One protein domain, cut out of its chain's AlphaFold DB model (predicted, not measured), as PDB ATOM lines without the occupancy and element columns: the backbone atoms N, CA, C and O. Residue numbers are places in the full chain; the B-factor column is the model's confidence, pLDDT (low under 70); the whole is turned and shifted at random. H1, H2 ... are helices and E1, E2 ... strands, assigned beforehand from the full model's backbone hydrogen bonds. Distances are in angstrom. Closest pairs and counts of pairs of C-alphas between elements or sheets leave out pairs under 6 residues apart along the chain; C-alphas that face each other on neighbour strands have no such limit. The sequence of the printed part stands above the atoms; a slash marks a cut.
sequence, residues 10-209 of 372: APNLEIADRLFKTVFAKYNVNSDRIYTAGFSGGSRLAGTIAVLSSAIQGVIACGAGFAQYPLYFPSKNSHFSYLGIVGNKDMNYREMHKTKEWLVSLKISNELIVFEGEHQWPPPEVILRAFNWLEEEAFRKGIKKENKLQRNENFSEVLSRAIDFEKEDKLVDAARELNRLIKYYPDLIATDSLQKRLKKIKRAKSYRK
ATOM      1  N   ALA A  10     -38.339 -30.719  33.500       84.81
ATOM      2  CA  ALA A  10     -37.386 -31.680  32.930       84.81
ATOM      3  C   ALA A  10     -36.765 -31.202  31.595       84.81
ATOM      4  O   ALA A  10     -35.540 -31.100  31.538       84.81
ATOM      5  N   PRO A  11     -37.545 -30.760  30.582       86.88
ATOM      6  CA  PRO A  11     -36.970 -30.177  29.365       86.88
ATOM      7  C   PRO A  11     -36.059 -28.971  29.627       86.88
ATOM      8  O   PRO A  11     -35.025 -28.810  28.984       86.88
ATOM      9  N   ASN A  12     -36.414 -28.120  30.594       88.69
ATOM     10  CA  ASN A  12     -35.601 -26.957  30.940       88.69
ATOM     11  C   ASN A  12     -34.263 -27.352  31.578       88.69
ATOM     12  O   ASN A  12     -33.255 -26.699  31.315       88.69
ATOM     13  N   LEU A  13     -34.252 -28.400  32.405       89.25
ATOM     14  CA  LEU A  13     -33.035 -28.922  33.026       89.25
ATOM     15  C   LEU A  13     -32.103 -29.538  31.978       89.25
ATOM     16  O   LEU A  13     -30.905 -29.274  32.013       89.25
ATOM     17  N   GLU A  14     -32.638 -30.259  30.990       90.19
ATOM     18  CA  GLU A  14     -31.839 -30.760  29.864       90.19
ATOM     19  C   GLU A  14     -31.252 -29.628  29.010       90.19
ATOM     20  O   GLU A  14     -30.104 -29.701  28.566       90.19
ATOM     21  N   ILE A  15     -32.026 -28.564  28.769       90.44
ATOM     22  CA  ILE A  15     -31.534 -27.371  28.068       90.44
ATOM     23  C   ILE A  15     -30.395 -26.724  28.862       90.44
ATOM     24  O   ILE A  15     -29.374 -26.369  28.272       90.44
ATOM     25  N   ALA A  16     -30.549 -26.586  30.182       90.56
ATOM     26  CA  ALA A  16     -29.521 -26.022  31.050       90.56
ATOM     27  C   ALA A  16     -28.246 -26.883  31.066       90.56
ATOM     28  O   ALA A  16     -27.152 -26.339  30.942       90.56
ATOM     29  N   ASP A  17     -28.369 -28.210  31.140       91.00
ATOM     30  CA  ASP A  17     -27.228 -29.135  31.082       91.00
ATOM     31  C   ASP A  17     -26.461 -29.017  29.755       91.00
ATOM     32  O   ASP A  17     -25.239 -28.840  29.750       91.00
ATOM     33  N   ARG A  18     -27.168 -29.008  28.615       93.44
ATOM     34  CA  ARG A  18     -26.539 -28.792  27.299       93.44
ATOM     35  C   ARG A  18     -25.845 -27.434  27.207       93.44
ATOM     36  O   ARG A  18     -24.760 -27.344  26.626       93.44
ATOM     37  N   LEU A  19     -26.448 -26.391  27.779       91.88
ATOM     38  CA  LEU A  19     -25.846 -25.061  27.841       91.88
ATOM     39  C   LEU A  19     -24.551 -25.085  28.661       91.88
ATOM     40  O   LEU A  19     -23.523 -24.644  28.151       91.88
ATOM     41  N   PHE A  20     -24.571 -25.638  29.876       91.31
ATOM     42  CA  PHE A  20     -23.381 -25.735  30.725       91.31
ATOM     43  C   PHE A  20     -22.261 -26.523  30.048       91.31
ATOM     44  O   PHE A  20     -21.142 -26.021  29.962       91.31
ATOM     45  N   LYS A  21     -22.563 -27.697  29.481       92.12
ATOM     46  CA  LYS A  21     -21.587 -28.501  28.724       92.12
ATOM     47  C   LYS A  21     -20.961 -27.708  27.579       92.12
ATOM     48  O   LYS A  21     -19.745 -27.716  27.415       92.12
ATOM     49  N   THR A  22     -21.779 -26.983  26.817       95.00
ATOM     50  CA  THR A  22     -21.297 -26.169  25.692       95.00
ATOM     51  C   THR A  22     -20.418 -25.013  26.161       95.00
ATOM     52  O   THR A  22     -19.391 -24.738  25.546       95.00
ATOM     53  N   VAL A  23     -20.807 -24.325  27.236       93.56
ATOM     54  CA  VAL A  23     -20.064 -23.182  27.777       93.56
ATOM     55  C   VAL A  23     -18.727 -23.635  28.367       93.56
ATOM     56  O   VAL A  23     -17.701 -23.067  28.003       93.56
ATOM     57  N   PHE A  24     -18.710 -24.683  29.195       91.69
ATOM     58  CA  PHE A  24     -17.473 -25.207  29.786       91.69
ATOM     59  C   PHE A  24     -16.515 -25.808  28.755       91.69
ATOM     60  O   PHE A  24     -15.308 -25.763  28.959       91.69
ATOM     61  N   ALA A  25     -17.025 -26.329  27.637       94.81
ATOM     62  CA  ALA A  25     -16.178 -26.812  26.548       94.81
ATOM     63  C   ALA A  25     -15.556 -25.680  25.710       94.81
ATOM     64  O   ALA A  25     -14.526 -25.890  25.075       94.81
ATOM     65  N   LYS A  26     -16.187 -24.497  25.658       96.88
ATOM     66  CA  LYS A  26     -15.773 -23.388  24.776       96.88
ATOM     67  C   LYS A  26     -15.007 -22.276  25.480       96.88
ATOM     68  O   LYS A  26     -14.244 -21.571  24.827       96.88
ATOM     69  N   TYR A  27     -15.235 -22.082  26.773       95.69
ATOM     70  CA  TYR A  27     -14.704 -20.947  27.519       95.69
ATOM     71  C   TYR A  27     -13.954 -21.412  28.763       95.69
ATOM     72  O   TYR A  27     -14.346 -22.378  29.415       95.69
ATOM     73  N   ASN A  28     -12.905 -20.673  29.130       94.56
ATOM     74  CA  ASN A  28     -12.220 -20.866  30.403       94.56
ATOM     75  C   ASN A  28     -13.071 -20.270  31.534       94.56
ATOM     76  O   ASN A  28     -13.002 -19.070  31.814       94.56
ATOM     77  N   VAL A  29     -13.928 -21.094  32.133       92.88
ATOM     78  CA  VAL A  29     -14.829 -20.682  33.211       92.88
ATOM     79  C   VAL A  29     -14.224 -21.038  34.560       92.88
ATOM     80  O   VAL A  29     -13.760 -22.154  34.770       92.88
ATOM     81  N   ASN A  30     -14.298 -20.106  35.510       91.81
ATOM     82  CA  ASN A  30     -14.017 -20.416  36.904       91.81
ATOM     83  C   ASN A  30     -15.152 -21.292  37.470       91.81
ATOM     84  O   ASN A  30     -16.241 -20.790  37.765       91.81
ATOM     85  N   SER A  31     -14.892 -22.593  37.607       89.31
ATOM     86  CA  SER A  31     -15.849 -23.584  38.119       89.31
ATOM     87  C   SER A  31     -16.273 -23.331  39.561       89.31
ATOM     88  O   SER A  31     -17.368 -23.725  39.950       89.31
ATOM     89  N   ASP A  32     -15.461 -22.615  40.335       90.56
ATOM     90  CA  ASP A  32     -15.762 -22.280  41.725       90.56
ATOM     91  C   ASP A  32     -16.640 -21.035  41.835       90.56
ATOM     92  O   ASP A  32     -16.889 -20.567  42.946       90.56
ATOM     93  N   ARG A  33     -17.085 -20.459  40.707       93.06
ATOM     94  CA  ARG A  33     -17.757 -19.157  40.666       93.06
ATOM     95  C   ARG A  33     -18.874 -19.071  39.624       93.06
ATOM     96  O   ARG A  33     -18.934 -18.141  38.820       93.06
ATOM     97  N   ILE A  34     -19.785 -20.036  39.668       95.56
ATOM     98  CA  ILE A  34     -20.946 -20.094  38.775       95.56
ATOM     99  C   ILE A  34     -22.189 -19.582  39.508       95.56
ATOM    100  O   ILE A  34     -22.451 -19.950  40.654       95.56
ATOM    101  N   TYR A  35     -22.979 -18.755  38.829       96.88
ATOM    102  CA  TYR A  35     -24.228 -18.207  39.351       96.88
ATOM    103  C   TYR A  35     -25.378 -18.477  38.384       96.88
ATOM    104  O   TYR A  35     -25.183 -18.535  37.170       96.88
ATOM    105  N   THR A  36     -26.590 -18.592  38.917       97.19
ATOM    106  CA  THR A  36     -27.824 -18.675  38.121       97.19
ATOM    107  C   THR A  36     -28.726 -17.492  38.426       97.19
ATOM    108  O   THR A  36     -28.798 -17.047  39.570       97.19
ATOM    109  N   ALA A  37     -29.462 -17.010  37.432       97.50
ATOM    110  CA  ALA A  37     -30.430 -15.943  37.625       97.50
ATOM    111  C   ALA A  37     -31.690 -16.190  36.801       97.50
ATOM    112  O   ALA A  37     -31.641 -16.837  35.753       97.50
ATOM    113  N   GLY A  38     -32.815 -15.650  37.255       96.38
ATOM    114  CA  GLY A  38     -34.054 -15.722  36.498       96.38
ATOM    115  C   GLY A  38     -35.166 -14.878  37.096       96.38
ATOM    116  O   GLY A  38     -35.091 -14.446  38.242       96.38
ATOM    117  N   PHE A  39     -36.211 -14.668  36.299       96.81
ATOM    118  CA  PHE A  39     -37.409 -13.935  36.694       96.81
ATOM    119  C   PHE A  39     -38.642 -14.834  36.661       96.81
ATOM    120  O   PHE A  39     -38.800 -15.630  35.732       96.81
ATOM    121  N   SER A  40     -39.506 -14.717  37.671       94.44
ATOM    122  CA  SER A  40     -40.754 -15.475  37.799       94.44
ATOM    123  C   SER A  40     -40.517 -16.992  37.653       94.44
ATOM    124  O   SER A  40     -39.712 -17.561  38.392       94.44
ATOM    125  N   GLY A  41     -41.122 -17.682  36.682       91.81
ATOM    126  CA  GLY A  41     -40.833 -19.102  36.426       91.81
ATOM    127  C   GLY A  41     -39.352 -19.407  36.131       91.81
ATOM    128  O   GLY A  41     -38.849 -20.462  36.524       91.81
ATOM    129  N   GLY A  42     -38.615 -18.460  35.544       93.81
ATOM    130  CA  GLY A  42     -37.163 -18.546  35.376       93.81
ATOM    131  C   GLY A  42     -36.395 -18.430  36.695       93.81
ATOM    132  O   GLY A  42     -35.371 -19.086  36.853       93.81
ATOM    133  N   SER A  43     -36.900 -17.654  37.662       96.62
ATOM    134  CA  SER A  43     -36.339 -17.589  39.022       96.62
ATOM    135  C   SER A  43     -36.454 -18.945  39.714       96.62
ATOM    136  O   SER A  43     -35.474 -19.472  40.242       96.62
ATOM    137  N   ARG A  44     -37.636 -19.568  39.601       95.62
ATOM    138  CA  ARG A  44     -37.879 -20.925  40.105       95.62
ATOM    139  C   ARG A  44     -36.894 -21.920  39.491       95.62
ATOM    140  O   ARG A  44     -36.288 -22.688  40.226       95.62
ATOM    141  N   LEU A  45     -36.690 -21.869  38.169       94.56
ATOM    142  CA  LEU A  45     -35.726 -22.721  37.465       94.56
ATOM    143  C   LEU A  45     -34.279 -22.473  37.924       94.56
ATOM    144  O   LEU A  45     -33.557 -23.437  38.158       94.56
ATOM    145  N   ALA A  46     -33.862 -21.214  38.078       95.75
ATOM    146  CA  ALA A  46     -32.531 -20.870  38.578       95.75
ATOM    147  C   ALA A  46     -32.298 -21.452  39.983       95.75
ATOM    148  O   ALA A  46     -31.292 -22.122  40.219       95.75
ATOM    149  N   GLY A  47     -33.271 -21.288  40.885       96.19
ATOM    150  CA  GLY A  47     -33.253 -21.912  42.207       96.19
ATOM    151  C   GLY A  47     -33.190 -23.441  42.139       96.19
ATOM    152  O   GLY A  47     -32.373 -24.045  42.828       96.19
ATOM    153  N   THR A  48     -33.989 -24.072  41.273       95.00
ATOM    154  CA  THR A  48     -33.966 -25.529  41.068       95.00
ATOM    155  C   THR A  48     -32.596 -26.019  40.601       95.00
ATOM    156  O   THR A  48     -32.084 -26.987  41.157       95.00
ATOM    157  N   ILE A  49     -31.971 -25.353  39.628       95.06
ATOM    158  CA  ILE A  49     -30.630 -25.718  39.144       95.06
ATOM    159  C   ILE A  49     -29.614 -25.654  40.291       95.06
ATOM    160  O   ILE A  49     -28.816 -26.575  40.442       95.06
ATOM    161  N   ALA A  50     -29.670 -24.617  41.128       95.81
ATOM    162  CA  ALA A  50     -28.775 -24.481  42.276       95.81
ATOM    163  C   ALA A  50     -29.010 -25.534  43.368       95.81
ATOM    164  O   ALA A  50     -28.072 -25.950  44.039       95.81
ATOM    165  N   VAL A  51     -30.253 -25.986  43.552       95.31
ATOM    166  CA  VAL A  51     -30.572 -27.076  44.487       95.31
ATOM    167  C   VAL A  51     -30.041 -28.416  43.982       95.31
ATOM    168  O   VAL A  51     -29.539 -29.207  44.776       95.31
ATOM    169  N   LEU A  52     -30.130 -28.666  42.675       92.88
ATOM    170  CA  LEU A  52     -29.733 -29.936  42.063       92.88
ATOM    171  C   LEU A  52     -28.237 -30.023  41.723       92.88
ATOM    172  O   LEU A  52     -27.746 -31.115  41.448       92.88
ATOM    173  N   SER A  53     -27.513 -28.902  41.727       89.44
ATOM    174  CA  SER A  53     -26.101 -28.837  41.347       89.44
ATOM    175  C   SER A  53     -25.241 -28.243  42.455       89.44
ATOM    176  O   SER A  53     -25.459 -27.117  42.897       89.44
ATOM    177  N   SER A  54     -24.189 -28.965  42.843       86.00
ATOM    178  CA  SER A  54     -23.177 -28.473  43.784       86.00
ATOM    179  C   SER A  54     -22.247 -27.408  43.192       86.00
ATOM    180  O   SER A  54     -21.502 -26.785  43.939       86.00
ATOM    181  N   ALA A  55     -22.285 -27.180  41.873       90.06
ATOM    182  CA  ALA A  55     -21.410 -26.222  41.195       90.06
ATOM    183  C   ALA A  55     -21.886 -24.762  41.317       90.06
ATOM    184  O   ALA A  55     -21.131 -23.834  41.033       90.06
ATOM    185  N   ILE A  56     -23.147 -24.531  41.700       95.81
ATOM    186  CA  ILE A  56     -23.708 -23.180  41.765       95.81
ATOM    187  C   ILE A  56     -23.365 -22.536  43.106       95.81
ATOM    188  O   ILE A  56     -23.740 -23.037  44.160       95.81
ATOM    189  N   GLN A  57     -22.717 -21.374  43.066       96.81
ATOM    190  CA  GLN A  57     -22.356 -20.618  44.266       96.81
ATOM    191  C   GLN A  57     -23.385 -19.587  44.682       96.81
ATOM    192  O   GLN A  57     -23.411 -19.179  45.849       96.81
ATOM    193  N   GLY A  58     -24.244 -19.160  43.759       97.50
ATOM    194  CA  GLY A  58     -25.349 -18.301  44.128       97.50
ATOM    195  C   GLY A  58     -26.442 -18.126  43.089       97.50
ATOM    196  O   GLY A  58     -26.277 -18.425  41.906       97.50
ATOM    197  N   VAL A  59     -27.573 -17.630  43.578       98.44
ATOM    198  CA  VAL A  59     -28.808 -17.435  42.820       98.44
ATOM    199  C   VAL A  59     -29.255 -15.983  42.928       98.44
ATOM    200  O   VAL A  59     -29.339 -15.455  44.037       98.44
ATOM    201  N   ILE A  60     -29.591 -15.361  41.794       98.69
ATOM    202  CA  ILE A  60     -30.365 -14.113  41.744       98.69
ATOM    203  C   ILE A  60     -31.788 -14.455  41.304       98.69
ATOM    204  O   ILE A  60     -32.051 -14.756  40.139       98.69
ATOM    205  N   ALA A  61     -32.702 -14.428  42.261       98.56
ATOM    206  CA  ALA A  61     -34.081 -14.849  42.103       98.56
ATOM    207  C   ALA A  61     -35.016 -13.636  42.055       98.56
ATOM    208  O   ALA A  61     -35.301 -13.026  43.088       98.56
ATOM    209  N   CYS A  62     -35.502 -13.275  40.868       98.62
ATOM    210  CA  CYS A  62     -36.363 -12.109  40.676       98.62
ATOM    211  C   CYS A  62     -37.843 -12.519  40.608       98.62
ATOM    212  O   CYS A  62     -38.228 -13.357  39.796       98.62
ATOM    213  N   GLY A  63     -38.699 -11.912  41.425       97.62
ATOM    214  CA  GLY A  63     -40.159 -12.014  41.311       97.62
ATOM    215  C   GLY A  63     -40.773 -13.380  41.640       97.62
ATOM    216  O   GLY A  63     -41.977 -13.528  41.503       97.62
ATOM    217  N   ALA A  64     -40.005 -14.391  42.060       97.38
ATOM    218  CA  ALA A  64     -40.534 -15.664  42.567       97.38
ATOM    219  C   ALA A  64     -39.474 -16.438  43.361       97.38
ATOM    220  O   ALA A  64     -38.277 -16.308  43.092       97.38
ATOM    221  N   GLY A  65     -39.923 -17.253  44.318       96.62
ATOM    222  CA  GLY A  65     -39.088 -18.144  45.118       96.62
ATOM    223  C   GLY A  65     -38.787 -19.463  44.403       96.62
ATOM    224  O   GLY A  65     -38.598 -19.511  43.189       96.62
ATOM    225  N   PHE A  66     -38.762 -20.563  45.156       95.38
ATOM    226  CA  PHE A  66     -38.489 -21.903  44.622       95.38
ATOM    227  C   PHE A  66     -39.702 -22.523  43.923       95.38
ATOM    228  O   PHE A  66     -40.853 -22.199  44.217       95.38
ATOM    229  N   ALA A  67     -39.457 -23.444  42.991       92.06
ATOM    230  CA  ALA A  67     -40.513 -24.284  42.434       92.06
ATOM    231  C   ALA A  67     -41.213 -25.089  43.546       92.06
ATOM    232  O   ALA A  67     -40.557 -25.618  44.438       92.06
ATOM    233  N   GLN A  68     -42.543 -25.208  43.479       86.44
ATOM    234  CA  GLN A  68     -43.360 -25.909  44.482       86.44
ATOM    235  C   GLN A  68     -43.315 -27.434  44.282       86.44
ATOM    236  O   GLN A  68     -44.337 -28.082  44.081       86.44
ATOM    237  N   TYR A  69     -42.112 -28.005  44.296       87.25
ATOM    238  CA  TYR A  69     -41.880 -29.442  44.202       87.25
ATOM    239  C   TYR A  69     -40.843 -29.849  45.256       87.25
ATOM    240  O   TYR A  69     -39.774 -29.237  45.282       87.25
ATOM    241  N   PRO A  70     -41.107 -30.851  46.121       86.31
ATOM    242  CA  PRO A  70     -40.262 -31.147  47.283       86.31
ATOM    243  C   PRO A  70     -38.767 -31.317  46.980       86.31
ATOM    244  O   PRO A  70     -37.940 -30.803  47.727       86.31
ATOM    245  N   LEU A  71     -38.411 -31.964  45.862       87.88
ATOM    246  CA  LEU A  71     -37.006 -32.175  45.470       87.88
ATOM    247  C   LEU A  71     -36.289 -30.892  45.023       87.88
ATOM    248  O   LEU A  71     -35.073 -30.891  44.875       87.88
ATOM    249  N   TYR A  72     -37.027 -29.810  44.770       91.38
ATOM    250  CA  TYR A  72     -36.486 -28.529  44.307       91.38
ATOM    251  C   TYR A  72     -36.362 -27.501  45.434       91.38
ATOM    252  O   TYR A  72     -36.036 -26.342  45.170       91.38
ATOM    253  N   PHE A  73     -36.602 -27.910  46.681       92.12
ATOM    254  CA  PHE A  73     -36.326 -27.088  47.850       92.12
ATOM    255  C   PHE A  73     -34.905 -27.324  48.364       92.12
ATOM    256  O   PHE A  73     -34.443 -28.466  48.415       92.12
ATOM    257  N   PRO A  74     -34.208 -26.261  48.798       93.06
ATOM    258  CA  PRO A  74     -32.906 -26.415  49.419       93.06
ATOM    259  C   PRO A  74     -33.010 -27.136  50.762       93.06
ATOM    260  O   PRO A  74     -34.020 -27.053  51.469       93.06
ATOM    261  N   SER A  75     -31.917 -27.788  51.141       91.19
ATOM    262  CA  SER A  75     -31.749 -28.423  52.447       91.19
ATOM    263  C   SER A  75     -30.684 -27.688  53.263       91.19
ATOM    264  O   SER A  75     -30.000 -26.799  52.763       91.19
ATOM    265  N   LYS A  76     -30.485 -28.087  54.524       91.06
ATOM    266  CA  LYS A  76     -29.409 -27.537  55.373       91.06
ATOM    267  C   LYS A  76     -27.999 -27.754  54.799       91.06
ATOM    268  O   LYS A  76     -27.077 -27.068  55.222       91.06
ATOM    269  N   ASN A  77     -27.841 -28.687  53.857       87.88
ATOM    270  CA  ASN A  77     -26.567 -28.985  53.202       87.88
ATOM    271  C   ASN A  77     -26.357 -28.170  51.916       87.88
ATOM    272  O   ASN A  77     -25.334 -28.319  51.259       87.88
ATOM    273  N   SER A  78     -27.311 -27.325  51.515       92.75
ATOM    274  CA  SER A  78     -27.147 -26.465  50.344       92.75
ATOM    275  C   SER A  78     -26.102 -25.373  50.615       92.75
ATOM    276  O   SER A  78     -26.210 -24.629  51.589       92.75
ATOM    277  N   HIS A  79     -25.096 -25.263  49.740       89.94
ATOM    278  CA  HIS A  79     -23.944 -24.366  49.926       89.94
ATOM    279  C   HIS A  79     -24.022 -23.046  49.140       89.94
ATOM    280  O   HIS A  79     -23.241 -22.123  49.403       89.94
ATOM    281  N   PHE A  80     -24.965 -22.919  48.203       96.38
ATOM    282  CA  PHE A  80     -25.160 -21.696  47.426       96.38
ATOM    283  C   PHE A  80     -25.680 -20.539  48.292       96.38
ATOM    284  O   PHE A  80     -26.346 -20.739  49.306       96.38
ATOM    285  N   SER A  81     -25.387 -19.304  47.885       97.62
ATOM    286  CA  SER A  81     -25.995 -18.093  48.449       97.62
ATOM    287  C   SER A  81     -27.225 -17.682  47.636       97.62
ATOM    288  O   SER A  81     -27.240 -17.819  46.418       97.62
ATOM    289  N   TYR A  82     -28.272 -17.167  48.272       98.38
ATOM    290  CA  TYR A  82     -29.528 -16.846  47.588       98.38
ATOM    291  C   TYR A  82     -29.921 -15.383  47.771       98.38
ATOM    292  O   TYR A  82     -30.203 -14.946  48.886       98.38
ATOM    293  N   LEU A  83     -30.014 -14.633  46.681       98.56
ATOM    294  CA  LEU A  83     -30.510 -13.266  46.703       98.56
ATOM    295  C   LEU A  83     -31.851 -13.179  45.986       98.56
ATOM    296  O   LEU A  83     -31.945 -13.383  44.779       98.56
ATOM    297  N   GLY A  84     -32.888 -12.855  46.750       98.62
ATOM    298  CA  GLY A  84     -34.204 -12.545  46.217       98.62
ATOM    299  C   GLY A  84     -34.326 -11.072  45.837       98.62
ATOM    300  O   GLY A  84     -33.825 -10.201  46.552       98.62
ATOM    301  N   ILE A  85     -35.052 -10.784  44.760       98.75
ATOM    302  CA  ILE A  85     -35.456  -9.432  44.367       98.75
ATOM    303  C   ILE A  85     -36.948  -9.426  44.067       98.75
ATOM    304  O   ILE A  85     -37.432 -10.300  43.351       98.75
ATOM    305  N   VAL A  86     -37.692  -8.458  44.598       98.75
ATOM    306  CA  VAL A  86     -39.143  -8.387  44.391       98.75
ATOM    307  C   VAL A  86     -39.654  -6.950  44.392       98.75
ATOM    308  O   VAL A  86     -39.164  -6.111  45.149       98.75
ATOM    309  N   GLY A  87     -40.641  -6.668  43.543       98.56
ATOM    310  CA  GLY A  87     -41.362  -5.401  43.573       98.56
ATOM    311  C   GLY A  87     -42.283  -5.322  44.793       98.56
ATOM    312  O   GLY A  87     -42.867  -6.322  45.215       98.56
ATOM    313  N   ASN A  88     -42.456  -4.143  45.382       98.06
ATOM    314  CA  ASN A  88     -43.373  -3.948  46.510       98.06
ATOM    315  C   ASN A  88     -44.861  -4.107  46.131       98.06
ATOM    316  O   ASN A  88     -45.700  -4.258  47.019       98.06
ATOM    317  N   LYS A  89     -45.195  -4.109  44.836       98.31
ATOM    318  CA  LYS A  89     -46.531  -4.388  44.284       98.31
ATOM    319  C   LYS A  89     -46.630  -5.762  43.606       98.31
ATOM    320  O   LYS A  89     -47.672  -6.094  43.049       98.31
ATOM    321  N   ASP A  90     -45.566  -6.558  43.636       98.56
ATOM    322  CA  ASP A  90     -45.528  -7.899  43.045       98.56
ATOM    323  C   ASP A  90     -46.414  -8.874  43.844       98.56
ATOM    324  O   ASP A  90     -46.358  -8.911  45.079       98.56
ATOM    325  N   MET A  91     -47.210  -9.700  43.162       96.94
ATOM    326  CA  MET A  91     -48.056 -10.707  43.816       96.94
ATOM    327  C   MET A  91     -47.253 -11.747  44.614       96.94
ATOM    328  O   MET A  91     -47.768 -12.330  45.571       96.94
ATOM    329  N   ASN A  92     -45.978 -11.945  44.276       97.88
ATOM    330  CA  ASN A  92     -45.067 -12.856  44.960       97.88
ATOM    331  C   ASN A  92     -44.287 -12.187  46.107       97.88
ATOM    332  O   ASN A  92     -43.426 -12.827  46.711       97.88
ATOM    333  N   TYR A  93     -44.593 -10.938  46.482       98.62
ATOM    334  CA  TYR A  93     -43.945 -10.238  47.604       98.62
ATOM    335  C   TYR A  93     -43.910 -11.080  48.890       98.62
ATOM    336  O   TYR A  93     -42.848 -11.323  49.467       98.62
ATOM    337  N   ARG A  94     -45.067 -11.603  49.319       98.12
ATOM    338  CA  ARG A  94     -45.158 -12.446  50.524       98.12
ATOM    339  C   ARG A  94     -44.418 -13.769  50.368       98.12
ATOM    340  O   ARG A  94     -43.803 -14.228  51.330       98.12
ATOM    341  N   GLU A  95     -44.445 -14.367  49.177       97.56
ATOM    342  CA  GLU A  95     -43.677 -15.580  48.872       97.56
ATOM    343  C   GLU A  95     -42.176 -15.338  49.068       97.56
ATOM    344  O   GLU A  95     -41.497 -16.127  49.727       97.56
ATOM    345  N   MET A  96     -41.659 -14.221  48.558       98.44
ATOM    346  CA  MET A  96     -40.240 -13.874  48.641       98.44
ATOM    347  C   MET A  96     -39.796 -13.579  50.077       98.44
ATOM    348  O   MET A  96     -38.726 -14.024  50.498       98.44
ATOM    349  N   HIS A  97     -40.641 -12.917  50.870       98.31
ATOM    350  CA  HIS A  97     -40.397 -12.729  52.302       98.31
ATOM    351  C   HIS A  97     -40.339 -14.058  53.068       98.31
ATOM    352  O   HIS A  97     -39.393 -14.286  53.823       98.31
ATOM    353  N   LYS A  98     -41.290 -14.968  52.832       97.50
ATOM    354  CA  LYS A  98     -41.280 -16.305  53.453       97.50
ATOM    355  C   LYS A  98     -40.090 -17.142  52.991       97.50
ATOM    356  O   LYS A  98     -39.503 -17.857  53.793       97.50
ATOM    357  N   THR A  99     -39.692 -17.016  51.725       97.62
ATOM    358  CA  THR A  99     -38.499 -17.681  51.178       97.62
ATOM    359  C   THR A  99     -37.241 -17.227  51.914       97.62
ATOM    360  O   THR A  99     -36.441 -18.063  52.328       97.62
ATOM    361  N   LYS A 100     -37.088 -15.919  52.160       97.38
ATOM    362  CA  LYS A 100     -35.991 -15.382  52.978       97.38
ATOM    363  C   LYS A 100     -35.973 -16.006  54.378       97.38
ATOM    364  O   LYS A 100     -34.940 -16.497  54.825       97.38
ATOM    365  N   GLU A 101     -37.109 -15.996  55.072       96.38
ATOM    366  CA  GLU A 101     -37.236 -16.546  56.432       96.38
ATOM    367  C   GLU A 101     -36.926 -18.048  56.476       96.38
ATOM    368  O   GLU A 101     -36.188 -18.511  57.349       96.38
ATOM    369  N   TRP A 102     -37.416 -18.798  55.487       95.56
ATOM    370  CA  TRP A 102     -37.116 -20.214  55.314       95.56
ATOM    371  C   TRP A 102     -35.615 -20.462  55.147       95.56
ATOM    372  O   TRP A 102     -35.039 -21.264  55.880       95.56
ATOM    373  N   LEU A 103     -34.944 -19.722  54.265       97.38
ATOM    374  CA  LEU A 103     -33.499 -19.847  54.060       97.38
ATOM    375  C   LEU A 103     -32.693 -19.484  55.318       97.38
ATOM    376  O   LEU A 103     -31.700 -20.149  55.618       97.38
ATOM    377  N   VAL A 104     -33.139 -18.490  56.097       96.19
ATOM    378  CA  VAL A 104     -32.546 -18.174  57.411       96.19
ATOM    379  C   VAL A 104     -32.653 -19.370  58.362       96.19
ATOM    380  O   VAL A 104     -31.665 -19.711  59.014       96.19
ATOM    381  N   SER A 105     -33.808 -20.043  58.414       95.62
ATOM    382  CA  SER A 105     -34.008 -21.242  59.248       95.62
ATOM    383  C   SER A 105     -33.088 -22.410  58.860       95.62
ATOM    384  O   SER A 105     -32.674 -23.197  59.715       95.62
ATOM    385  N   LEU A 106     -32.706 -22.479  57.581       96.12
ATOM    386  CA  LEU A 106     -31.765 -23.460  57.042       96.12
ATOM    387  C   LEU A 106     -30.298 -23.036  57.187       96.12
ATOM    388  O   LEU A 106     -29.415 -23.815  56.847       96.12
ATOM    389  N   LYS A 107     -30.031 -21.828  57.708       95.88
ATOM    390  CA  LYS A 107     -28.698 -21.205  57.780       95.88
ATOM    391  C   LYS A 107     -28.029 -21.020  56.411       95.88
ATOM    392  O   LYS A 107     -26.808 -20.908  56.333       95.88
ATOM    393  N   ILE A 108     -28.819 -20.927  55.344       96.38
ATOM    394  CA  ILE A 108     -28.323 -20.621  54.001       96.38
ATOM    395  C   ILE A 108     -28.112 -19.115  53.903       96.38
ATOM    396  O   ILE A 108     -28.986 -18.335  54.294       96.38
ATOM    397  N   SER A 109     -26.960 -18.681  53.388       96.12
ATOM    398  CA  SER A 109     -26.692 -17.252  53.238       96.12
ATOM    399  C   SER A 109     -27.650 -16.643  52.223       96.12
ATOM    400  O   SER A 109     -27.737 -17.094  51.082       96.12
ATOM    401  N   ASN A 110     -28.409 -15.642  52.657       97.44
ATOM    402  CA  ASN A 110     -29.443 -15.052  51.833       97.44
ATOM    403  C   ASN A 110     -29.648 -13.564  52.094       97.44
ATOM    404  O   ASN A 110     -29.271 -13.036  53.149       97.44
ATOM    405  N   GLU A 111     -30.277 -12.914  51.122       96.56
ATOM    406  CA  GLU A 111     -30.744 -11.540  51.211       96.56
ATOM    407  C   GLU A 111     -32.017 -11.337  50.378       96.56
ATOM    408  O   GLU A 111     -32.305 -12.102  49.458       96.56
ATOM    409  N   LEU A 112     -32.788 -10.302  50.714       97.94
ATOM    410  CA  LEU A 112     -33.938  -9.862  49.929       97.94
ATOM    411  C   LEU A 112     -33.826  -8.366  49.651       97.94
ATOM    412  O   LEU A 112     -33.740  -7.563  50.587       97.94
ATOM    413  N   ILE A 113     -33.877  -8.001  48.374       97.62
ATOM    414  CA  ILE A 113     -34.000  -6.620  47.917       97.62
ATOM    415  C   ILE A 113     -35.445  -6.377  47.483       97.62
ATOM    416  O   ILE A 113     -35.990  -7.106  46.658       97.62
ATOM    417  N   VAL A 114     -36.055  -5.334  48.040       97.56
ATOM    418  CA  VAL A 114     -37.367  -4.841  47.612       97.56
ATOM    419  C   VAL A 114     -37.160  -3.547  46.831       97.56
ATOM    420  O   VAL A 114     -36.340  -2.719  47.238       97.56
ATOM    421  N   PHE A 115     -37.878  -3.383  45.722       97.25
ATOM    422  CA  PHE A 115     -37.891  -2.151  44.928       97.25
ATOM    423  C   PHE A 115     -39.326  -1.670  44.672       97.25
ATOM    424  O   PHE A 115     -40.281  -2.432  44.823       97.25
ATOM    425  N   GLU A 116     -39.490  -0.398  44.312       97.00
ATOM    426  CA  GLU A 116     -40.790   0.145  43.909       97.00
ATOM    427  C   GLU A 116     -41.138  -0.385  42.511       97.00
ATOM    428  O   GLU A 116     -40.502  -0.017  41.525       97.00
ATOM    429  N   GLY A 117     -42.120  -1.278  42.421       97.38
ATOM    430  CA  GLY A 117     -42.464  -1.932  41.161       97.38
ATOM    431  C   GLY A 117     -43.433  -3.095  41.326       97.38
ATOM    432  O   GLY A 117     -43.693  -3.552  42.441       97.38
ATOM    433  N   GLU A 118     -43.980  -3.552  40.202       97.06
ATOM    434  CA  GLU A 118     -44.909  -4.685  40.116       97.06
ATOM    435  C   GLU A 118     -44.156  -5.999  39.834       97.06
ATOM    436  O   GLU A 118     -42.996  -6.159  40.218       97.06
ATOM    437  N   HIS A 119     -44.812  -6.946  39.162       96.50
ATOM    438  CA  HIS A 119     -44.206  -8.187  38.699       96.50
ATOM    439  C   HIS A 119     -43.430  -7.964  37.398       96.50
ATOM    440  O   HIS A 119     -43.893  -8.274  36.301       96.50
ATOM    441  N   GLN A 120     -42.231  -7.407  37.531       95.75
ATOM    442  CA  GLN A 120     -41.360  -7.055  36.410       95.75
ATOM    443  C   GLN A 120     -39.887  -7.305  36.736       95.75
ATOM    444  O   GLN A 120     -39.506  -7.456  37.902       95.75
ATOM    445  N   TRP A 121     -39.039  -7.301  35.704       97.50
ATOM    446  CA  TRP A 121     -37.595  -7.280  35.912       97.50
ATOM    447  C   TRP A 121     -37.192  -6.060  36.761       97.50
ATOM    448  O   TRP A 121     -37.691  -4.958  36.514       97.50
ATOM    449  N   PRO A 122     -36.300  -6.233  37.752       97.81
ATOM    450  CA  PRO A 122     -35.793  -5.116  38.532       97.81
ATOM    451  C   PRO A 122     -35.021  -4.132  37.648       97.81
ATOM    452  O   PRO A 122     -34.396  -4.554  36.670       97.81
ATOM    453  N   PRO A 123     -35.010  -2.840  38.003       97.69
ATOM    454  CA  PRO A 123     -34.237  -1.859  37.261       97.69
ATOM    455  C   PRO A 123     -32.720  -2.116  37.419       97.69
ATOM    456  O   PRO A 123     -32.304  -2.780  38.383       97.69
ATOM    457  N   PRO A 124     -31.875  -1.641  36.482       97.50
ATOM    458  CA  PRO A 124     -30.452  -1.992  36.425       97.50
ATOM    459  C   PRO A 124     -29.689  -1.761  37.734       97.50
ATOM    460  O   PRO A 124     -28.908  -2.611  38.156       97.50
ATOM    461  N   GLU A 125     -29.960  -0.663  38.434       95.94
ATOM    462  CA  GLU A 125     -29.339  -0.324  39.715       95.94
ATOM    463  C   GLU A 125     -29.672  -1.330  40.828       95.94
ATOM    464  O   GLU A 125     -28.865  -1.570  41.726       95.94
ATOM    465  N   VAL A 126     -30.833  -1.986  40.764       97.38
ATOM    466  CA  VAL A 126     -31.206  -3.055  41.701       97.38
ATOM    467  C   VAL A 126     -30.474  -4.357  41.371       97.38
ATOM    468  O   VAL A 126     -30.056  -5.071  42.284       97.38
ATOM    469  N   ILE A 127     -30.253  -4.645  40.087       97.56
ATOM    470  CA  ILE A 127     -29.446  -5.792  39.651       97.56
ATOM    471  C   ILE A 127     -27.967  -5.601  40.015       97.56
ATOM    472  O   ILE A 127     -27.336  -6.531  40.512       97.56
ATOM    473  N   LEU A 128     -27.413  -4.396  39.867       96.38
ATOM    474  CA  LEU A 128     -26.036  -4.108  40.290       96.38
ATOM    475  C   LEU A 128     -25.839  -4.360  41.792       96.38
ATOM    476  O   LEU A 128     -24.855  -4.974  42.195       96.38
ATOM    477  N   ARG A 129     -26.829  -4.012  42.624       95.75
ATOM    478  CA  ARG A 129     -26.807  -4.337  44.061       95.75
ATOM    479  C   ARG A 129     -26.773  -5.840  44.333       95.75
ATOM    480  O   ARG A 129     -26.138  -6.266  45.296       95.75
ATOM    481  N   ALA A 130     -27.454  -6.637  43.512       97.25
ATOM    482  CA  ALA A 130     -27.402  -8.092  43.605       97.25
ATOM    483  C   ALA A 130     -25.999  -8.632  43.310       97.25
ATOM    484  O   ALA A 130     -25.507  -9.492  44.040       97.25
ATOM    485  N   PHE A 131     -25.334  -8.091  42.286       96.62
ATOM    486  CA  PHE A 131     -23.952  -8.448  41.978       96.62
ATOM    487  C   PHE A 131     -22.983  -8.016  43.076       96.62
ATOM    488  O   PHE A 131     -22.182  -8.840  43.512       96.62
ATOM    489  N   ASN A 132     -23.113  -6.795  43.603       95.81
ATOM    490  CA  ASN A 132     -22.299  -6.324  44.729       95.81
ATOM    491  C   ASN A 132     -22.438  -7.256  45.942       95.81
ATOM    492  O   ASN A 132     -21.450  -7.617  46.574       95.81
ATOM    493  N   TRP A 133     -23.651  -7.734  46.229       96.50
ATOM    494  CA  TRP A 133     -23.865  -8.707  47.297       96.50
ATOM    495  C   TRP A 133     -23.212 -10.074  47.025       96.50
ATOM    496  O   TRP A 133     -22.625 -10.658  47.935       96.50
ATOM    497  N   LEU A 134     -23.280 -10.586  45.791       96.25
ATOM    498  CA  LEU A 134     -22.611 -11.840  45.419       96.25
ATOM    499  C   LEU A 134     -21.081 -11.733  45.475       96.25
ATOM    500  O   LEU A 134     -20.419 -12.722  45.792       96.25
ATOM    501  N   GLU A 135     -20.516 -10.561  45.178       95.56
ATOM    502  CA  GLU A 135     -19.089 -10.272  45.369       95.56
ATOM    503  C   GLU A 135     -18.709 -10.360  46.853       95.56
ATOM    504  O   GLU A 135     -17.786 -11.101  47.197       95.56
ATOM    505  N   GLU A 136     -19.471  -9.722  47.750       95.19
ATOM    506  CA  GLU A 136     -19.233  -9.833  49.199       95.19
ATOM    507  C   GLU A 136     -19.360 -11.273  49.712       95.19
ATOM    508  O   GLU A 136     -18.590 -11.714  50.567       95.19
ATOM    509  N   GLU A 137     -20.311 -12.044  49.187       95.69
ATOM    510  CA  GLU A 137     -20.438 -13.462  49.526       95.69
ATOM    511  C   GLU A 137     -19.255 -14.290  49.011       95.69
ATOM    512  O   GLU A 137     -18.784 -15.179  49.721       95.69
ATOM    513  N   ALA A 138     -18.727 -13.979  47.824       95.44
ATOM    514  CA  ALA A 138     -17.530 -14.630  47.299       95.44
ATOM    515  C   ALA A 138     -16.290 -14.326  48.158       95.44
ATOM    516  O   ALA A 138     -15.492 -15.234  48.402       95.44
ATOM    517  N   PHE A 139     -16.155 -13.094  48.658       94.62
ATOM    518  CA  PHE A 139     -15.105 -12.721  49.609       94.62
ATOM    519  C   PHE A 139     -15.243 -13.491  50.927       94.62
ATOM    520  O   PHE A 139     -14.312 -14.171  51.352       94.62
ATOM    521  N   ARG A 140     -16.432 -13.470  51.541       92.25
ATOM    522  CA  ARG A 140     -16.684 -14.114  52.844       92.25
ATOM    523  C   ARG A 140     -16.547 -15.636  52.814       92.25
ATOM    524  O   ARG A 140     -16.210 -16.229  53.835       92.25
ATOM    525  N   LYS A 141     -16.820 -16.268  51.671       92.94
ATOM    526  CA  LYS A 141     -16.626 -17.711  51.466       92.94
ATOM    527  C   LYS A 141     -15.197 -18.086  51.059       92.94
ATOM    528  O   LYS A 141     -14.924 -19.268  50.892       92.94
ATOM    529  N   GLY A 142     -14.302 -17.116  50.862       93.19
ATOM    530  CA  GLY A 142     -12.932 -17.367  50.407       93.19
ATOM    531  C   GLY A 142     -12.820 -17.827  48.948       93.19
ATOM    532  O   GLY A 142     -11.754 -18.272  48.537       93.19
ATOM    533  N   ILE A 143     -13.890 -17.700  48.153       93.44
ATOM    534  CA  ILE A 143     -13.908 -18.040  46.717       93.44
ATOM    535  C   ILE A 143     -13.065 -17.034  45.921       93.44
ATOM    536  O   ILE A 143     -12.453 -17.363  44.906       93.44
ATOM    537  N   LYS A 144     -13.037 -15.778  46.376       92.94
ATOM    538  CA  LYS A 144     -12.289 -14.682  45.757       92.94
ATOM    539  C   LYS A 144     -11.530 -13.915  46.836       92.94
ATOM    540  O   LYS A 144     -12.063 -13.682  47.917       92.94
ATOM    541  N   LYS A 145     -10.297 -13.491  46.534       93.94
ATOM    542  CA  LYS A 145      -9.539 -12.592  47.419       93.94
ATOM    543  C   LYS A 145     -10.266 -11.259  47.562       93.94
ATOM    544  O   LYS A 145     -10.792 -10.734  46.581       93.94
ATOM    545  N   GLU A 146     -10.255 -10.716  48.772       92.81
ATOM    546  CA  GLU A 146     -10.903  -9.442  49.069       92.81
ATOM    547  C   GLU A 146     -10.364  -8.301  48.202       92.81
ATOM    548  O   GLU A 146      -9.152  -8.115  48.065       92.81
ATOM    549  N   ASN A 147     -11.281  -7.493  47.668       93.69
ATOM    550  CA  ASN A 147     -10.965  -6.225  47.024       93.69
ATOM    551  C   ASN A 147     -11.396  -5.074  47.939       93.69
ATOM    552  O   ASN A 147     -12.572  -4.719  47.985       93.69
ATOM    553  N   LYS A 148     -10.438  -4.475  48.654       93.06
ATOM    554  CA  LYS A 148     -10.710  -3.409  49.631       93.06
ATOM    555  C   LYS A 148     -11.422  -2.197  49.026       93.06
ATOM    556  O   LYS A 148     -12.291  -1.636  49.683       93.06
ATOM    557  N   LEU A 149     -11.077  -1.803  47.796       93.69
ATOM    558  CA  LEU A 149     -11.706  -0.658  47.133       93.69
ATOM    559  C   LEU A 149     -13.192  -0.937  46.880       93.69
ATOM    560  O   LEU A 149     -14.042  -0.182  47.341       93.69
ATOM    561  N   GLN A 150     -13.493  -2.082  46.263       93.75
ATOM    562  CA  GLN A 150     -14.867  -2.498  45.978       93.75
ATOM    563  C   GLN A 150     -15.694  -2.686  47.261       93.75
ATOM    564  O   GLN A 150     -16.842  -2.252  47.324       93.75
ATOM    565  N   ARG A 151     -15.109  -3.282  48.312       94.69
ATOM    566  CA  ARG A 151     -15.782  -3.430  49.616       94.69
ATOM    567  C   ARG A 151     -16.111  -2.068  50.239       94.69
ATOM    568  O   ARG A 151     -17.204  -1.896  50.770       94.69
ATOM    569  N   ASN A 152     -15.206  -1.090  50.141       93.75
ATOM    570  CA  ASN A 152     -15.440   0.273  50.633       93.75
ATOM    571  C   ASN A 152     -16.548   0.998  49.849       93.75
ATOM    572  O   ASN A 152     -17.377   1.677  50.453       93.75
ATOM    573  N   GLU A 153     -16.590   0.849  48.525       93.88
ATOM    574  CA  GLU A 153     -17.657   1.406  47.678       93.88
ATOM    575  C   GLU A 153     -19.018   0.800  48.046       93.88
ATOM    576  O   GLU A 153     -19.960   1.528  48.374       93.88
ATOM    577  N   ASN A 154     -19.092  -0.534  48.120       94.06
ATOM    578  CA  ASN A 154     -20.298  -1.254  48.527       94.06
ATOM    579  C   ASN A 154     -20.765  -0.846  49.935       94.06
ATOM    580  O   ASN A 154     -21.964  -0.669  50.172       94.06
ATOM    581  N   PHE A 155     -19.831  -0.687  50.876       94.44
ATOM    582  CA  PHE A 155     -20.112  -0.214  52.229       94.44
ATOM    583  C   PHE A 155     -20.757   1.179  52.216       94.44
ATOM    584  O   PHE A 155     -21.815   1.374  52.823       94.44
ATOM    585  N   SER A 156     -20.154   2.127  51.493       93.81
ATOM    586  CA  SER A 156     -20.639   3.506  51.375       93.81
ATOM    587  C   SER A 156     -22.044   3.573  50.769       93.81
ATOM    588  O   SER A 156     -22.897   4.297  51.284       93.81
ATOM    589  N   GLU A 157     -22.339   2.769  49.744       93.94
ATOM    590  CA  GLU A 157     -23.687   2.681  49.163       93.94
ATOM    591  C   GLU A 157     -24.729   2.157  50.161       93.94
ATOM    592  O   GLU A 157     -25.836   2.692  50.263       93.94
ATOM    593  N   VAL A 158     -24.402   1.094  50.902       94.62
ATOM    594  CA  VAL A 158     -25.304   0.525  51.917       94.62
ATOM    595  C   VAL A 158     -25.533   1.536  53.048       94.62
ATOM    596  O   VAL A 158     -26.665   1.686  53.513       94.62
ATOM    597  N   LEU A 159     -24.491   2.260  53.468       94.19
ATOM    598  CA  LEU A 159     -24.593   3.304  54.487       94.19
ATOM    599  C   LEU A 159     -25.447   4.484  54.020       94.19
ATOM    600  O   LEU A 159     -26.300   4.935  54.788       94.19
ATOM    601  N   SER A 160     -25.275   4.944  52.778       95.50
ATOM    602  CA  SER A 160     -26.117   6.000  52.204       95.50
ATOM    603  C   SER A 160     -27.587   5.593  52.231       95.50
ATOM    604  O   SER A 160     -28.409   6.321  52.777       95.50
ATOM    605  N   ARG A 161     -27.916   4.374  51.780       95.00
ATOM    606  CA  ARG A 161     -29.298   3.866  51.817       95.00
ATOM    607  C   ARG A 161     -29.873   3.806  53.229       95.00
ATOM    608  O   ARG A 161     -31.028   4.166  53.431       95.00
ATOM    609  N   ALA A 162     -29.088   3.358  54.212       95.56
ATOM    610  CA  ALA A 162     -29.529   3.355  55.606       95.56
ATOM    611  C   ALA A 162     -29.874   4.775  56.088       95.56
ATOM    612  O   ALA A 162     -30.897   4.971  56.740       95.56
ATOM    613  N   ILE A 163     -29.047   5.763  55.731       95.69
ATOM    614  CA  ILE A 163     -29.268   7.175  56.058       95.69
ATOM    615  C   ILE A 163     -30.519   7.717  55.359       95.69
ATOM    616  O   ILE A 163     -31.302   8.415  55.999       95.69
ATOM    617  N   ASP A 164     -30.723   7.397  54.085       96.62
ATOM    618  CA  ASP A 164     -31.872   7.884  53.319       96.62
ATOM    619  C   ASP A 164     -33.186   7.299  53.855       96.62
ATOM    620  O   ASP A 164     -34.129   8.048  54.103       96.62
ATOM    621  N   PHE A 165     -33.216   6.009  54.209       96.81
ATOM    622  CA  PHE A 165     -34.368   5.422  54.900       96.81
ATOM    623  C   PHE A 165     -34.658   6.075  56.257       96.81
ATOM    624  O   PHE A 165     -35.822   6.238  56.615       96.81
ATOM    625  N   GLU A 166     -33.635   6.473  57.020       95.69
ATOM    626  CA  GLU A 166     -33.851   7.214  58.271       95.69
ATOM    627  C   GLU A 166     -34.431   8.609  58.027       95.69
ATOM    628  O   GLU A 166     -35.306   9.033  58.782       95.69
ATOM    629  N   LYS A 167     -33.979   9.312  56.981       96.31
ATOM    630  CA  LYS A 167     -34.524  10.627  56.596       96.31
ATOM    631  C   LYS A 167     -35.980  10.532  56.137       96.31
ATOM    632  O   LYS A 167     -36.753  11.447  56.394       96.31
ATOM    633  N   GLU A 168     -36.346   9.428  55.492       95.44
ATOM    634  CA  GLU A 168     -37.710   9.137  55.037       95.44
ATOM    635  C   GLU A 168     -38.623   8.548  56.138       95.44
ATOM    636  O   GLU A 168     -39.758   8.179  55.847       95.44
ATOM    637  N   ASP A 169     -38.144   8.425  57.386       94.56
ATOM    638  CA  ASP A 169     -38.826   7.757  58.518       94.56
ATOM    639  C   ASP A 169     -39.238   6.292  58.235       94.56
ATOM    640  O   ASP A 169     -40.111   5.725  58.894       94.56
ATOM    641  N   LYS A 170     -38.557   5.630  57.288       95.94
ATOM    642  CA  LYS A 170     -38.675   4.190  56.985       95.94
ATOM    643  C   LYS A 170     -37.732   3.390  57.879       95.94
ATOM    644  O   LYS A 170     -36.752   2.773  57.446       95.94
ATOM    645  N   LEU A 171     -37.979   3.452  59.181       97.56
ATOM    646  CA  LEU A 171     -37.054   2.968  60.201       97.56
ATOM    647  C   LEU A 171     -36.865   1.446  60.188       97.56
ATOM    648  O   LEU A 171     -35.809   0.960  60.617       97.56
ATOM    649  N   VAL A 172     -37.843   0.671  59.712       97.44
ATOM    650  CA  VAL A 172     -37.686  -0.782  59.538       97.44
ATOM    651  C   VAL A 172     -36.682  -1.104  58.432       97.44
ATOM    652  O   VAL A 172     -35.840  -1.990  58.624       97.44
ATOM    653  N   ASP A 173     -36.712  -0.370  57.321       96.44
ATOM    654  CA  ASP A 173     -35.753  -0.524  56.223       96.44
ATOM    655  C   ASP A 173     -34.365   0.008  56.596       96.44
ATOM    656  O   ASP A 173     -33.368  -0.691  56.394       96.44
ATOM    657  N   ALA A 174     -34.288   1.156  57.273       97.31
ATOM    658  CA  ALA A 174     -33.036   1.662  57.835       97.31
ATOM    659  C   ALA A 174     -32.365   0.636  58.760       97.31
ATOM    660  O   ALA A 174     -31.184   0.311  58.621       97.31
ATOM    661  N   ALA A 175     -33.136   0.055  59.687       97.31
ATOM    662  CA  ALA A 175     -32.633  -0.983  60.577       97.31
ATOM    663  C   ALA A 175     -32.147  -2.220  59.804       97.31
ATOM    664  O   ALA A 175     -31.203  -2.880  60.246       97.31
ATOM    665  N   ARG A 176     -32.772  -2.562  58.672       95.75
ATOM    666  CA  ARG A 176     -32.353  -3.678  57.811       95.75
ATOM    667  C   ARG A 176     -30.988  -3.412  57.179       95.75
ATOM    668  O   ARG A 176     -30.112  -4.267  57.305       95.75
ATOM    669  N   GLU A 177     -30.782  -2.240  56.583       95.38
ATOM    670  CA  GLU A 177     -29.494  -1.864  55.980       95.38
ATOM    671  C   GLU A 177     -28.388  -1.734  57.046       95.38
ATOM    672  O   GLU A 177     -27.289  -2.252  56.850       95.38
ATOM    673  N   LEU A 178     -28.683  -1.192  58.235       94.88
ATOM    674  CA  LEU A 178     -27.728  -1.175  59.356       94.88
ATOM    675  C   LEU A 178     -27.326  -2.584  59.822       94.88
ATOM    676  O   LEU A 178     -26.152  -2.828  60.093       94.88
ATOM    677  N   ASN A 179     -28.268  -3.534  59.902       93.75
ATOM    678  CA  ASN A 179     -27.920  -4.931  60.200       93.75
ATOM    679  C   ASN A 179     -27.025  -5.529  59.104       93.75
ATOM    680  O   ASN A 179     -26.119  -6.300  59.421       93.75
ATOM    681  N   ARG A 180     -27.260  -5.182  57.829       92.56
ATOM    682  CA  ARG A 180     -26.408  -5.618  56.714       92.56
ATOM    683  C   ARG A 180     -24.989  -5.075  56.876       92.56
ATOM    684  O   ARG A 180     -24.054  -5.861  56.776       92.56
ATOM    685  N   LEU A 181     -24.832  -3.793  57.214       93.44
ATOM    686  CA  LEU A 181     -23.519  -3.190  57.478       93.44
ATOM    687  C   LEU A 181     -22.756  -3.935  58.577       93.44
ATOM    688  O   LEU A 181     -21.627  -4.361  58.363       93.44
ATOM    689  N   ILE A 182     -23.411  -4.158  59.721       92.56
ATOM    690  CA  ILE A 182     -22.820  -4.854  60.875       92.56
ATOM    691  C   ILE A 182     -22.411  -6.293  60.519       92.56
ATOM    692  O   ILE A 182     -21.407  -6.786  61.022       92.56
ATOM    693  N   LYS A 183     -23.186  -6.976  59.666       90.56
ATOM    694  CA  LYS A 183     -22.921  -8.366  59.273       90.56
ATOM    695  C   LYS A 183     -21.795  -8.498  58.242       90.56
ATOM    696  O   LYS A 183     -21.022  -9.446  58.337       90.56
ATOM    697  N   TYR A 184     -21.757  -7.629  57.233       90.75
ATOM    698  CA  TYR A 184     -20.882  -7.801  56.063       90.75
ATOM    699  C   TYR A 184     -19.584  -6.993  56.126       90.75
ATOM    700  O   TYR A 184     -18.620  -7.366  55.463       90.75
ATOM    701  N   TYR A 185     -19.535  -5.935  56.935       91.38
ATOM    702  CA  TYR A 185     -18.375  -5.043  57.006       91.38
ATOM    703  C   TYR A 185     -17.924  -4.771  58.448       91.38
ATOM    704  O   TYR A 185     -17.721  -3.610  58.802       91.38
ATOM    705  N   PRO A 186     -17.790  -5.796  59.315       88.50
ATOM    706  CA  PRO A 186     -17.379  -5.586  60.706       88.50
ATOM    707  C   PRO A 186     -15.982  -4.951  60.829       88.50
ATOM    708  O   PRO A 186     -15.693  -4.316  61.835       88.50
ATOM    709  N   ASP A 187     -15.139  -5.108  59.809       86.88
ATOM    710  CA  ASP A 187     -13.778  -4.582  59.701       86.88
ATOM    711  C   ASP A 187     -13.703  -3.119  59.231       86.88
ATOM    712  O   ASP A 187     -12.711  -2.444  59.498       86.88
ATOM    713  N   LEU A 188     -14.745  -2.613  58.563       83.44
ATOM    714  CA  LEU A 188     -14.785  -1.245  58.021       83.44
ATOM    715  C   LEU A 188     -15.532  -0.258  58.925       83.44
ATOM    716  O   LEU A 188     -15.685   0.916  58.587       83.44
ATOM    717  N   ILE A 189     -16.031  -0.721  60.071       75.75
ATOM    718  CA  ILE A 189     -16.860   0.076  60.974       75.75
ATOM    719  C   ILE A 189     -16.241   0.163  62.361       75.75
ATOM    720  O   ILE A 189     -15.690  -0.798  62.884       75.75
ATOM    721  N   ALA A 190     -16.460   1.292  63.034       70.75
ATOM    722  CA  ALA A 190     -16.480   1.294  64.490       70.75
ATOM    723  C   ALA A 190     -17.780   0.598  64.929       70.75
ATOM    724  O   ALA A 190     -18.828   1.246  65.031       70.75
ATOM    725  N   THR A 191     -17.734  -0.725  65.113       65.81
ATOM    726  CA  THR A 191     -18.898  -1.614  65.314       65.81
ATOM    727  C   THR A 191     -19.885  -1.077  66.353       65.81
ATOM    728  O   THR A 191     -21.101  -1.115  66.144       65.81
ATOM    729  N   ASP A 192     -19.374  -0.460  67.417       73.56
ATOM    730  CA  ASP A 192     -20.173   0.148  68.480       73.56
ATOM    731  C   ASP A 192     -21.077   1.291  68.005       73.56
ATOM    732  O   ASP A 192     -22.192   1.438  68.508       73.56
ATOM    733  N   SER A 193     -20.641   2.112  67.046       84.19
ATOM    734  CA  SER A 193     -21.413   3.270  66.576       84.19
ATOM    735  C   SER A 193     -22.670   2.832  65.821       84.19
ATOM    736  O   SER A 193     -23.785   3.249  66.155       84.19
ATOM    737  N   LEU A 194     -22.525   1.905  64.867       86.88
ATOM    738  CA  LEU A 194     -23.667   1.374  64.117       86.88
ATOM    739  C   LEU A 194     -24.581   0.521  65.001       86.88
ATOM    740  O   LEU A 194     -25.804   0.627  64.891       86.88
ATOM    741  N   GLN A 195     -24.027  -0.262  65.932       89.19
ATOM    742  CA  GLN A 195     -24.834  -1.006  66.904       89.19
ATOM    743  C   GLN A 195     -25.642  -0.070  67.819       89.19
ATOM    744  O   GLN A 195     -26.835  -0.308  68.044       89.19
ATOM    745  N   LYS A 196     -25.040   1.023  68.312       91.88
ATOM    746  CA  LYS A 196     -25.738   2.056  69.099       91.88
ATOM    747  C   LYS A 196     -26.845   2.719  68.279       91.88
ATOM    748  O   LYS A 196     -27.967   2.841  68.780       91.88
ATOM    749  N   ARG A 197     -26.576   3.081  67.018       93.19
ATOM    750  CA  ARG A 197     -27.568   3.662  66.095       93.19
ATOM    751  C   ARG A 197     -28.743   2.713  65.857       93.19
ATOM    752  O   ARG A 197     -29.891   3.090  66.082       93.19
ATOM    753  N   LEU A 198     -28.469   1.450  65.535       95.00
ATOM    754  CA  LEU A 198     -29.488   0.415  65.359       95.00
ATOM    755  C   LEU A 198     -30.338   0.215  66.625       95.00
ATOM    756  O   LEU A 198     -31.562   0.096  66.547       95.00
ATOM    757  N   LYS A 199     -29.709   0.189  67.806       95.62
ATOM    758  CA  LYS A 199     -30.407   0.069  69.096       95.62
ATOM    759  C   LYS A 199     -31.299   1.279  69.371       95.62
ATOM    760  O   LYS A 199     -32.405   1.101  69.881       95.62
ATOM    761  N   LYS A 200     -30.850   2.489  69.018       95.88
ATOM    762  CA  LYS A 200     -31.648   3.722  69.101       95.88
ATOM    763  C   LYS A 200     -32.888   3.627  68.210       95.88
ATOM    764  O   LYS A 200     -33.991   3.807  68.720       95.88
ATOM    765  N   ILE A 201     -32.725   3.247  66.940       96.88
ATOM    766  CA  ILE A 201     -33.841   3.060  65.997       96.88
ATOM    767  C   ILE A 201     -34.835   2.029  66.531       96.88
ATOM    768  O   ILE A 201     -36.018   2.325  66.663       96.88
ATOM    769  N   LYS A 202     -34.365   0.846  66.949       96.94
ATOM    770  CA  LYS A 202     -35.241  -0.227  67.452       96.94
ATOM    771  C   LYS A 202     -36.040   0.155  68.707       96.94
ATOM    772  O   LYS A 202     -37.088  -0.438  68.965       96.94
ATOM    773  N   ARG A 203     -35.560   1.116  69.504       97.00
ATOM    774  CA  ARG A 203     -36.252   1.637  70.700       97.00
ATOM    775  C   ARG A 203     -37.264   2.739  70.376       97.00
ATOM    776  O   ARG A 203     -38.175   2.970  71.180       97.00
ATOM    777  N   ALA A 204     -37.132   3.395  69.222       97.44
ATOM    778  CA  ALA A 204     -38.027   4.463  68.801       97.44
ATOM    779  C   ALA A 204     -39.484   3.976  68.735       97.44
ATOM    780  O   ALA A 204     -39.782   2.821  68.408       97.44
ATOM    781  N   LYS A 205     -40.421   4.863  69.091       97.62
ATOM    782  CA  LYS A 205     -41.857   4.564  69.025       97.62
ATOM    783  C   LYS A 205     -42.319   4.392  67.572       97.62
ATOM    784  O   LYS A 205     -43.093   3.474  67.315       97.62
ATOM    785  N   SER A 206     -41.811   5.212  66.648       96.44
ATOM    786  CA  SER A 206     -42.092   5.127  65.207       96.44
ATOM    787  C   SER A 206     -41.692   3.767  64.634       96.44
ATOM    788  O   SER A 206     -42.555   3.079  64.105       96.44
ATOM    789  N   TYR A 207     -40.466   3.294  64.895       98.12
ATOM    790  CA  TYR A 207     -40.017   1.955  64.479       98.12
ATOM    791  C   TYR A 207     -40.948   0.839  64.969       98.12
ATOM    792  O   TYR A 207     -41.322  -0.058  64.215       98.12
ATOM    793  N   ARG A 208     -41.342   0.868  66.251       98.06
ATOM    794  CA  ARG A 208     -42.238  -0.157  66.814       98.06
ATOM    795  C   ARG A 208     -43.627  -0.111  66.179       98.06
ATOM    796  O   ARG A 208     -44.199  -1.172  65.935       98.06
ATOM    797  N   LYS A 209     -44.149   1.087  65.895       97.81
ATOM    798  CA  LYS A 209     -45.433   1.288  65.210       97.81
ATOM    799  C   LYS A 209     -45.374   0.782  63.766       97.81
ATOM    800  O   LYS A 209     -46.237   0.002  63.380       97.81
TER     801      LYS A 209
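AT A GLANCE: This is residues 10 to 209 of the 372 residues of an uncharacterized protein of Flavobacteriaceae bacterium (UniProt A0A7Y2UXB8). A four-stranded parallel sheet, with H2 and H3 over one face and H4 over the other, makes the middle of the domain; at one end H5, H6 and H7 fold back and forth with short H8, and at the other end H1 lies beyond E1, with residues 18 to 30 sticking out. The printed part has 200 residues with eight named helices and four named strands, in the order H1 E1 H2 E2 E3 H3 E4 H4 H5 H6 H7 H8; the sheet's order is E1 E2 E3 E4. The class is mixed, helices and strands. The whole is compact, with a radius of gyration of the C-alphas of 17.8 A and spans of 54 by 38 by 31 A.

IN THESE COORDINATES: Find C-alpha 10 at (-37.386, -31.680, 32.930); from there H1 runs 24.5 A to residue 26. Next come E1, residues 34 to 39, H2, 41 to 52, E2, 56 to 62, and E3, 81 to 87, 20.5 A long. H3 holds residues 93 to 105, E4 110 to 115. At (-30.452, -1.992, 36.425) C-alpha 124 begins H4, which runs 24.6 A to residue 140. H5, residues 148 to 167, is 28.5 A long; H6 is 171 to 184, 19.9 A, H7 191 to 203, and H8 205 to 209, ending at C-alpha 209, (-45.433, 1.288, 65.210).

HOW THE PARTS SIT: Look first at the sheet, where these backbone pairs are within hydrogen-bond range: N 60 and O 36 at 2.9 A between the neighbours E1 and E2, N 83 and O 59 at 2.8 A between the neighbours E2 and E3, and N 113 and O 84 at 2.9 A between the neighbours E3 and E4. E1, H2, E2 and E3, H3, E4 are strand-helix-strand units, two parallel neighbour strands with a helix between, with right-handed crossovers. The sheet is in three layers, helices on both faces: H2 at a height of 7.4 A and H3 at 9.0 A are on the same face, and H4, at 9.0 A, is on the opposite face. H6 is the hub: it forms hairpins with H5, Ala 162 and Ala 174 closest at 4.5 A between C-alphas, and with H7, Ala 175 and Leu 198 at 5.9 A, and with residues 171 to 172 alone it only just touches H8, with 3 pairs of C-alphas within 8 A, Leu 171 and Tyr 207 closest at 5.3 A. H4 is close to but not clearly touching H5, the C-alphas of Asn 132 and Asn 154 being closest at 6.6 A. H1 is not on the sheet, and is close to but not clearly touching H2, Leu 13 and Ile 49 closest at 7.3 A between C-alphas. In each helix every O i to N i+4 pair is within hydrogen-bond range.

THE WHOLE: The two C-alphas farthest apart, Ala 25 and Lys 205, are 58.7 A apart. The printed part has no cut. The link E2 to E3, residues 63 to 80, is long. The mean pLDDT of the printed part is 94.2; look at residue 191 for the one value under 70.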